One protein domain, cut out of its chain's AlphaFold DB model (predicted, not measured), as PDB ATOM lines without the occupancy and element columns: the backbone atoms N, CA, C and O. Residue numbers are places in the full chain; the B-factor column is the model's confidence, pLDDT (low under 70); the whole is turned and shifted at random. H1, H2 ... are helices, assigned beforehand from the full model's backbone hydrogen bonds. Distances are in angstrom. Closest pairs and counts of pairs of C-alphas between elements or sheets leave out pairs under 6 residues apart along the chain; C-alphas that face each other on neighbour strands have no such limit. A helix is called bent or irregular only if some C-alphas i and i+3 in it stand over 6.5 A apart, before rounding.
ATOM      1  N   HIS A 299     -35.861  97.625  72.379       85.56
ATOM      2  CA  HIS A 299     -37.023  98.202  73.073       85.56
ATOM      3  C   HIS A 299     -37.830  99.230  72.256       85.56
ATOM      4  O   HIS A 299     -39.056  99.211  72.308       85.56
ATOM      5  N   ASN A 300     -37.177 100.096  71.469       88.12
ATOM      6  CA  ASN A 300     -37.878 101.066  70.614       88.12
ATOM      7  C   ASN A 300     -38.725 100.374  69.534       88.12
ATOM      8  O   ASN A 300     -39.854 100.781  69.272       88.12
ATOM      9  N   LEU A 301     -38.196  99.300  68.941       86.44
ATOM     10  CA  LEU A 301     -38.899  98.515  67.932       86.44
ATOM     11  C   LEU A 301     -39.995  97.644  68.568       86.44
ATOM     12  O   LEU A 301     -41.071  97.519  68.000       86.44
ATOM     13  N   MET A 302     -39.777  97.130  69.784       85.94
ATOM     14  CA  MET A 302     -40.824  96.458  70.569       85.94
ATOM     15  C   MET A 302     -42.004  97.392  70.862       85.94
ATOM     16  O   MET A 302     -43.151  96.995  70.685       85.94
ATOM     17  N   GLY A 303     -41.731  98.641  71.259       85.38
ATOM     18  CA  GLY A 303     -42.764  99.654  71.478       85.38
ATOM     19  C   GLY A 303     -43.564  99.959  70.209       85.38
ATOM     20  O   GLY A 303     -44.783 100.090  70.276       85.38
ATOM     21  N   GLN A 304     -42.909  99.996  69.043       87.12
ATOM     22  CA  GLN A 304     -43.588 100.133  67.749       87.12
ATOM     23  C   GLN A 304     -44.448  98.904  67.411       87.12
ATOM     24  O   GLN A 304     -45.602  99.073  67.026       87.12
ATOM     25  N   LEU A 305     -43.940  97.683  67.615       87.56
ATOM     26  CA  LEU A 305     -44.692  96.442  67.374       87.56
ATOM     27  C   LEU A 305     -45.923  96.316  68.285       87.56
ATOM     28  O   LEU A 305     -46.994  95.942  67.812       87.56
ATOM     29  N   MET A 306     -45.812  96.709  69.557       85.88
ATOM     30  CA  MET A 306     -46.951  96.771  70.482       85.88
ATOM     31  C   MET A 306     -47.951  97.874  70.097       85.88
ATOM     32  O   MET A 306     -49.154  97.630  70.090       85.88
ATOM     33  N   ALA A 307     -47.479  99.066  69.710       83.44
ATOM     34  CA  ALA A 307     -48.349 100.160  69.264       83.44
ATOM     35  C   ALA A 307     -49.070  99.861  67.934       83.44
ATOM     36  O   ALA A 307     -50.178 100.343  67.716       83.44
ATOM     37  N   SER A 308     -48.459  99.056  67.058       85.88
ATOM     38  CA  SER A 308     -49.076  98.568  65.815       85.88
ATOM     39  C   SER A 308     -50.036  97.386  66.013       85.88
ATOM     40  O   SER A 308     -50.762  97.039  65.086       85.88
ATOM     41  N   GLY A 309     -50.056  96.771  67.203       84.62
ATOM     42  CA  GLY A 309     -50.848  95.571  67.494       84.62
ATOM     43  C   GLY A 309     -50.299  94.274  66.883       84.62
ATOM     44  O   GLY A 309     -50.992  93.261  66.898       84.62
ATOM     45  N   GLU A 310     -49.076  94.286  66.347       81.62
ATOM     46  CA  GLU A 310     -48.457  93.136  65.668       81.62
ATOM     47  C   GLU A 310     -47.847  92.119  66.655       81.62
ATOM     48  O   GLU A 310     -47.705  90.939  66.336       81.62
ATOM     49  N   ALA A 311     -47.544  92.557  67.883       81.56
ATOM     50  CA  ALA A 311     -47.168  91.693  68.999       81.56
ATOM     51  C   ALA A 311     -48.160  91.842  70.164       81.56
ATOM     52  O   ALA A 311     -48.367  92.948  70.665       81.56
ATOM     53  N   GLY A 312     -48.739  90.726  70.619       78.12
ATOM     54  CA  GLY A 312     -49.671  90.693  71.753       78.12
ATOM     55  C   GLY A 312     -48.981  90.667  73.120       78.12
ATOM     56  O   GLY A 312     -49.560  91.104  74.112       78.12
ATOM     57  N   ASP A 313     -47.730  90.201  73.170       86.25
ATOM     58  CA  ASP A 313     -46.950  90.044  74.400       86.25
ATOM     59  C   ASP A 313     -45.528  90.598  74.283       86.25
ATOM     60  O   ASP A 313     -44.905  90.588  73.220       86.25
ATOM     61  N   LEU A 314     -44.962  90.999  75.425       83.06
ATOM     62  CA  LEU A 314     -43.606  91.552  75.518       83.06
ATOM     63  C   LEU A 314     -42.519  90.553  75.064       83.06
ATOM     64  O   LEU A 314     -41.518  90.960  74.474       83.06
ATOM     65  N   ASN A 315     -42.744  89.251  75.286       85.00
ATOM     66  CA  ASN A 315     -41.893  88.168  74.775       85.00
ATOM     67  C   ASN A 315     -41.901  88.131  73.240       85.00
ATOM     68  O   ASN A 315     -40.847  88.214  72.614       85.00
ATOM     69  N   GLN A 316     -43.098  88.077  72.647       86.44
ATOM     70  CA  GLN A 316     -43.298  88.038  71.199       86.44
ATOM     71  C   GLN A 316     -42.707  89.290  70.533       86.44
ATOM     72  O   GLN A 316     -41.983  89.186  69.545       86.44
ATOM     73  N   ALA A 317     -42.940  90.469  71.122       88.31
ATOM     74  CA  ALA A 317     -42.361  91.727  70.663       88.31
ATOM     75  C   ALA A 317     -40.824  91.676  70.663       88.31
ATOM     76  O   ALA A 317     -40.201  92.111  69.697       88.31
ATOM     77  N   TYR A 318     -40.202  91.127  71.716       87.62
ATOM     78  CA  TYR A 318     -38.745  90.986  71.813       87.62
ATOM     79  C   TYR A 318     -38.180  90.022  70.762       87.62
ATOM     80  O   TYR A 318     -37.194  90.355  70.103       87.62
ATOM     81  N   GLU A 319     -38.804  88.859  70.566       86.75
ATOM     82  CA  GLU A 319     -38.397  87.892  69.541       86.75
ATOM     83  C   GLU A 319     -38.500  88.502  68.138       86.75
ATOM     84  O   GLU A 319     -37.501  88.568  67.415       86.75
ATOM     85  N   MET A 320     -39.672  89.029  67.772       86.62
ATOM     86  CA  MET A 320     -39.897  89.682  66.479       86.62
ATOM     87  C   MET A 320     -38.905  90.824  66.240       86.62
ATOM     88  O   MET A 320     -38.329  90.927  65.156       86.62
ATOM     89  N   ALA A 321     -38.634  91.642  67.258       88.50
ATOM     90  CA  ALA A 321     -37.726  92.772  67.142       88.50
ATOM     91  C   ALA A 321     -36.231  92.371  67.119       88.50
ATOM     92  O   ALA A 321     -35.453  93.050  66.447       88.50
ATOM     93  N   ILE A 322     -35.807  91.252  67.733       86.81
ATOM     94  CA  ILE A 322     -34.470  90.658  67.492       86.81
ATOM     95  C   ILE A 322     -34.304  90.313  66.014       86.81
ATOM     96  O   ILE A 322     -33.267  90.611  65.415       86.81
ATOM     97  N   TRP A 323     -35.310  89.655  65.430       83.25
ATOM     98  CA  TRP A 323     -35.253  89.253  64.033       83.25
ATOM     99  C   TRP A 323     -35.305  90.472  63.116       83.25
ATOM    100  O   TRP A 323     -34.489  90.553  62.197       83.25
ATOM    101  N   ALA A 324     -36.195  91.430  63.363       85.56
ATOM    102  CA  ALA A 324     -36.347  92.630  62.546       85.56
ATOM    103  C   ALA A 324     -35.152  93.602  62.648       85.56
ATOM    104  O   ALA A 324     -34.822  94.248  61.654       85.56
ATOM    105  N   HIS A 325     -34.451  93.685  63.788       86.25
ATOM    106  CA  HIS A 325     -33.331  94.617  63.953       86.25
ATOM    107  C   HIS A 325     -32.006  94.076  63.359       86.25
ATOM    108  O   HIS A 325     -31.392  93.155  63.916       86.25
ATOM    109  N   PRO A 326     -31.480  94.658  62.258       85.88
ATOM    110  CA  PRO A 326     -30.388  94.053  61.488       85.88
ATOM    111  C   PRO A 326     -29.066  93.952  62.263       85.88
ATOM    112  O   PRO A 326     -28.326  92.983  62.092       85.88
ATOM    113  N   GLN A 327     -28.767  94.915  63.144       84.00
ATOM    114  CA  GLN A 327     -27.536  94.896  63.944       84.00
ATOM    115  C   GLN A 327     -27.555  93.787  65.006       84.00
ATOM    116  O   GLN A 327     -26.549  93.109  65.212       84.00
ATOM    117  N   VAL A 328     -28.708  93.553  65.644       86.06
ATOM    118  CA  VAL A 328     -28.853  92.525  66.689       86.06
ATOM    119  C   VAL A 328     -28.781  91.138  66.061       86.06
ATOM    120  O   VAL A 328     -28.018  90.296  66.535       86.06
ATOM    121  N   ARG A 329     -29.446  90.936  64.915       83.31
ATOM    122  CA  ARG A 329     -29.314  89.720  64.101       83.31
ATOM    123  C   ARG A 329     -27.844  89.404  63.769       83.31
ATOM    124  O   ARG A 329     -27.413  88.263  63.937       83.31
ATOM    125  N   GLN A 330     -27.047  90.400  63.362       85.38
ATOM    126  CA  GLN A 330     -25.609  90.209  63.104       85.38
ATOM    127  C   GLN A 330     -24.806  89.852  64.365       85.38
ATOM    128  O   GLN A 330     -23.922  88.996  64.296       85.38
ATOM    129  N   MET A 331     -25.101  90.456  65.519       81.69
ATOM    130  CA  MET A 331     -24.421  90.108  66.774       81.69
ATOM    131  C   MET A 331     -24.747  88.686  67.240       81.69
ATOM    132  O   MET A 331     -23.834  87.956  67.619       81.69
ATOM    133  N   VAL A 332     -26.011  88.258  67.141       83.75
ATOM    134  CA  VAL A 332     -26.433  86.879  67.442       83.75
ATOM    135  C   VAL A 332     -25.693  85.876  66.549       83.75
ATOM    136  O   VAL A 332     -25.157  84.885  67.047       83.75
ATOM    137  N   LEU A 333     -25.583  86.156  65.245       83.00
ATOM    138  CA  LEU A 333     -24.806  85.338  64.304       83.00
ATOM    139  C   LEU A 333     -23.316  85.280  64.679       83.00
ATOM    140  O   LEU A 333     -22.728  84.197  64.698       83.00
ATOM    141  N   LYS A 334     -22.710  86.422  65.020       86.19
ATOM    142  CA  LYS A 334     -21.293  86.519  65.399       86.19
ATOM    143  C   LYS A 334     -20.983  85.777  66.701       86.19
ATOM    144  O   LYS A 334     -19.965  85.091  66.778       86.19
ATOM    145  N   GLU A 335     -21.857  85.858  67.701       84.88
ATOM    146  CA  GLU A 335     -21.689  85.119  68.955       84.88
ATOM    147  C   GLU A 335     -21.886  83.608  68.746       84.88
ATOM    148  O   GLU A 335     -21.097  82.815  69.259       84.88
ATOM    149  N   ARG A 336     -22.842  83.196  67.897       84.94
ATOM    150  CA  ARG A 336     -23.032  81.787  67.496       84.94
ATOM    151  C   ARG A 336     -21.819  81.217  66.748       84.94
ATOM    152  O   ARG A 336     -21.460  80.061  66.948       84.94
ATOM    153  N   GLN A 337     -21.153  82.021  65.917       84.62
ATOM    154  CA  GLN A 337     -19.877  81.641  65.297       84.62
ATOM    155  C   GLN A 337     -18.752  81.538  66.335       84.62
ATOM    156  O   GLN A 337     -17.966  80.591  66.302       84.62
ATOM    157  N   ARG A 338     -18.675  82.482  67.280       85.62
ATOM    158  CA  ARG A 338     -17.639  82.514  68.319       85.62
ATOM    159  C   ARG A 338     -17.734  81.329  69.282       85.62
ATOM    160  O   ARG A 338     -16.702  80.768  69.649       85.62
ATOM    161  N   SER A 339     -18.943  80.924  69.673       77.25
ATOM    162  CA  SER A 339     -19.155  79.741  70.513       77.25
ATOM    163  C   SER A 339     -18.768  78.452  69.778       77.25
ATOM    164  O   SER A 339     -17.994  77.667  70.323       77.25
ATOM    165  N   ALA A 340     -19.170  78.291  68.511       82.94
ATOM    166  CA  ALA A 340     -18.769  77.157  67.671       82.94
ATOM    167  C   ALA A 340     -17.241  77.084  67.437       82.94
ATOM    168  O   ALA A 340     -16.642  76.005  67.486       82.94
ATOM    169  N   GLN A 341     -16.571  78.225  67.243       82.50
ATOM    170  CA  GLN A 341     -15.105  78.294  67.163       82.50
ATOM    171  C   GLN A 341     -14.437  77.907  68.488       82.50
ATOM    172  O   GLN A 341     -13.438  77.190  68.499       82.50
ATOM    173  N   LYS A 342     -14.993  78.342  69.627       84.50
ATOM    174  CA  LYS A 342     -14.472  77.978  70.951       84.50
ATOM    175  C   LYS A 342     -14.625  76.480  71.222       84.50
ATOM    176  O   LYS A 342     -13.707  75.879  71.770       84.50
ATOM    177  N   GLU A 343     -15.745  75.882  70.817       83.69
ATOM    178  CA  GLU A 343     -16.017  74.450  70.976       83.69
ATOM    179  C   GLU A 343     -15.137  73.578  70.066       83.69
ATOM    180  O   GLU A 343     -14.600  72.562  70.506       83.69
ATOM    181  N   THR A 344     -14.928  73.979  68.809       83.06
ATOM    182  CA  THR A 344     -13.990  73.270  67.921       83.06
ATOM    183  C   THR A 344     -12.552  73.384  68.431       83.06
ATOM    184  O   THR A 344     -11.846  72.376  68.466       83.06
ATOM    185  N   LEU A 345     -12.139  74.553  68.938       83.81
ATOM    186  CA  LEU A 345     -10.829  74.738  69.564       83.81
ATOM    187  C   LEU A 345     -10.652  73.877  70.828       83.81
ATOM    188  O   LEU A 345      -9.600  73.263  70.991       83.81
ATOM    189  N   THR A 346     -11.645  73.785  71.721       84.25
ATOM    190  CA  THR A 346     -11.536  72.918  72.910       84.25
ATOM    191  C   THR A 346     -11.553  71.436  72.547       84.25
ATOM    192  O   THR A 346     -10.767  70.685  73.120       84.25
ATOM    193  N   LYS A 347     -12.349  71.007  71.556       82.94
ATOM    194  CA  LYS A 347     -12.292  69.637  71.010       82.94
ATOM    195  C   LYS A 347     -10.900  69.313  70.457       82.94
ATOM    196  O   LYS A 347     -10.324  68.298  70.843       82.94
ATOM    197  N   GLN A 348     -10.315  70.201  69.649       85.19
ATOM    198  CA  GLN A 348      -8.948  70.048  69.130       85.19
ATOM    199  C   GLN A 348      -7.899  70.011  70.251       85.19
ATOM    200  O   GLN A 348      -7.046  69.127  70.256       85.19
ATOM    201  N   GLN A 349      -7.974  70.914  71.235       84.31
ATOM    202  CA  GLN A 349      -7.053  70.913  72.377       84.31
ATOM    203  C   GLN A 349      -7.174  69.645  73.228       84.31
ATOM    204  O   GLN A 349      -6.159  69.122  73.682       84.31
ATOM    205  N   ASN A 350      -8.387  69.144  73.455       81.56
ATOM    206  CA  ASN A 350      -8.612  67.923  74.225       81.56
ATOM    207  C   ASN A 350      -8.113  66.688  73.463       81.56
ATOM    208  O   ASN A 350      -7.434  65.854  74.055       81.56
ATOM    209  N   HIS A 351      -8.343  66.620  72.148       80.44
ATOM    210  CA  HIS A 351      -7.796  65.571  71.288       80.44
ATOM    211  C   HIS A 351      -6.257  65.602  71.251       80.44
ATOM    212  O   HIS A 351      -5.610  64.572  71.423       80.44
ATOM    213  N   ALA A 352      -5.650  66.786  71.120       83.50
ATOM    214  CA  ALA A 352      -4.196  66.952  71.159       83.50
ATOM    215  C   ALA A 352      -3.597  66.563  72.523       83.50
ATOM    216  O   ALA A 352      -2.561  65.900  72.570       83.50
ATOM    217  N   LYS A 353      -4.256  66.912  73.638       82.19
ATOM    218  CA  LYS A 353      -3.855  66.480  74.990       82.19
ATOM    219  C   LYS A 353      -3.967  64.961  75.153       82.19
ATOM    220  O   LYS A 353      -3.039  64.356  75.681       82.19
ATOM    221  N   ALA A 354      -5.044  64.341  74.668       79.94
ATOM    222  CA  ALA A 354      -5.220  62.889  74.701       79.94
ATOM    223  C   ALA A 354      -4.138  62.162  73.880       79.94
ATOM    224  O   ALA A 354      -3.487  61.254  74.393       79.94
ATOM    225  N   ALA A 355      -3.862  62.622  72.656       80.19
ATOM    226  CA  ALA A 355      -2.790  62.087  71.816       80.19
ATOM    227  C   ALA A 355      -1.396  62.268  72.453       80.19
ATOM    228  O   ALA A 355      -0.580  61.345  72.442       80.19
TER     229      ALA A 355
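AT A GLANCE: This is residues 299 to 355 of the 386 residues of an uncharacterized protein of Magnetococcus massalia (strain MO-1) (UniProt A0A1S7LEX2). A small head of two short helices, H1 and H2, packed on each other at a steep tilt, has one long straight helix, H3, running off from it as an arm whose residues 333 to 355 stick out into free space. H2 and H3 meet at a corner near residue 325, about perpendicular, and make an L whose long limb is H3; H1 packs on H2 and stays apart from H3. The printed part has 57 residues, with three named helices in the order H1, H2, H3 and no named strand, and its class is all helix. The whole is extended, with a radius of gyration of the C-alphas of 18.3 A. The C-alphas span 59 by 19 by 12 A along their three main axes, and the arm makes the length.

IN THESE COORDINATES: Start at the first printed residue, His 299, and find its C-alpha at (-37.023, 98.202, 73.073). Here H1 begins; it covers residues 299 to 307 and measures 12.1 A from first to last C-alpha. After it, read on through residues 308 to 313, which lie between the named helices. At Leu 314, with its C-alpha at (-43.606, 91.552, 75.518), you enter H2, residues 314 to 324, which measures 14.9 A from first to last C-alpha. His 325 alone lies between H2 and the next helix. H3 then takes residues 326 to 355: find C-alpha 326 at (-30.388, 94.053, 61.488) and go on to C-alpha 355 at (-2.790, 62.087, 71.816), 43.5 A away. With 30 residues H3 is the longest helix, and none of the three is bent or irregular.

HOW THE PARTS SIT: Begin with H1 and H2: the two touch, with 12 pairs of C-alphas within 8 A. Their closest C-alphas are those of Met 302 and Ala 317, 5.0 A apart, and their centres are 8.9 A apart. Their lines stand at a steep tilt of 67 degrees, and they run opposite ways. The link from H1 to H2, with six residues between them, is short. Further along, the link from H2 to H3 is tight, with one residue between them. At this link H2 and H3 only just touch, with 3 pairs of C-alphas within 8 A, and they touch only at the corner. Look there for their closest C-alphas, those of Trp 323 and Arg 329, 6.0 A apart; H3 touches H2 with residues 328 to 329 alone. The lines of H2 and H3 are about perpendicular, at 84 degrees, and their centres are 25.5 A apart. H1 and H3 are apart. Check the backbone O and N atoms of H1, H2 and H3: in these three helices every O i to N i+4 pair is within hydrogen-bond range.

THE WHOLE: Take residues 333 to 355, which belong to H3: they stand free, with no C-alpha 8 or more apart along the chain within 10 A. Without them the body has 34 residues, spans 26 by 14 by 12 A and has a radius of gyration of 9.2 A. The two C-alphas farthest apart are those of Ala 307 and Ala 355, 59.4 A, while the C-alphas of the first and last printed residues, His 299 and Ala 355, are 49.8 A apart. The printed part has no cut, and neither of its two links is long. In the B-factor column of this model you will find a mean pLDDT of the printed part of 84.4, and no printed residue is under 70.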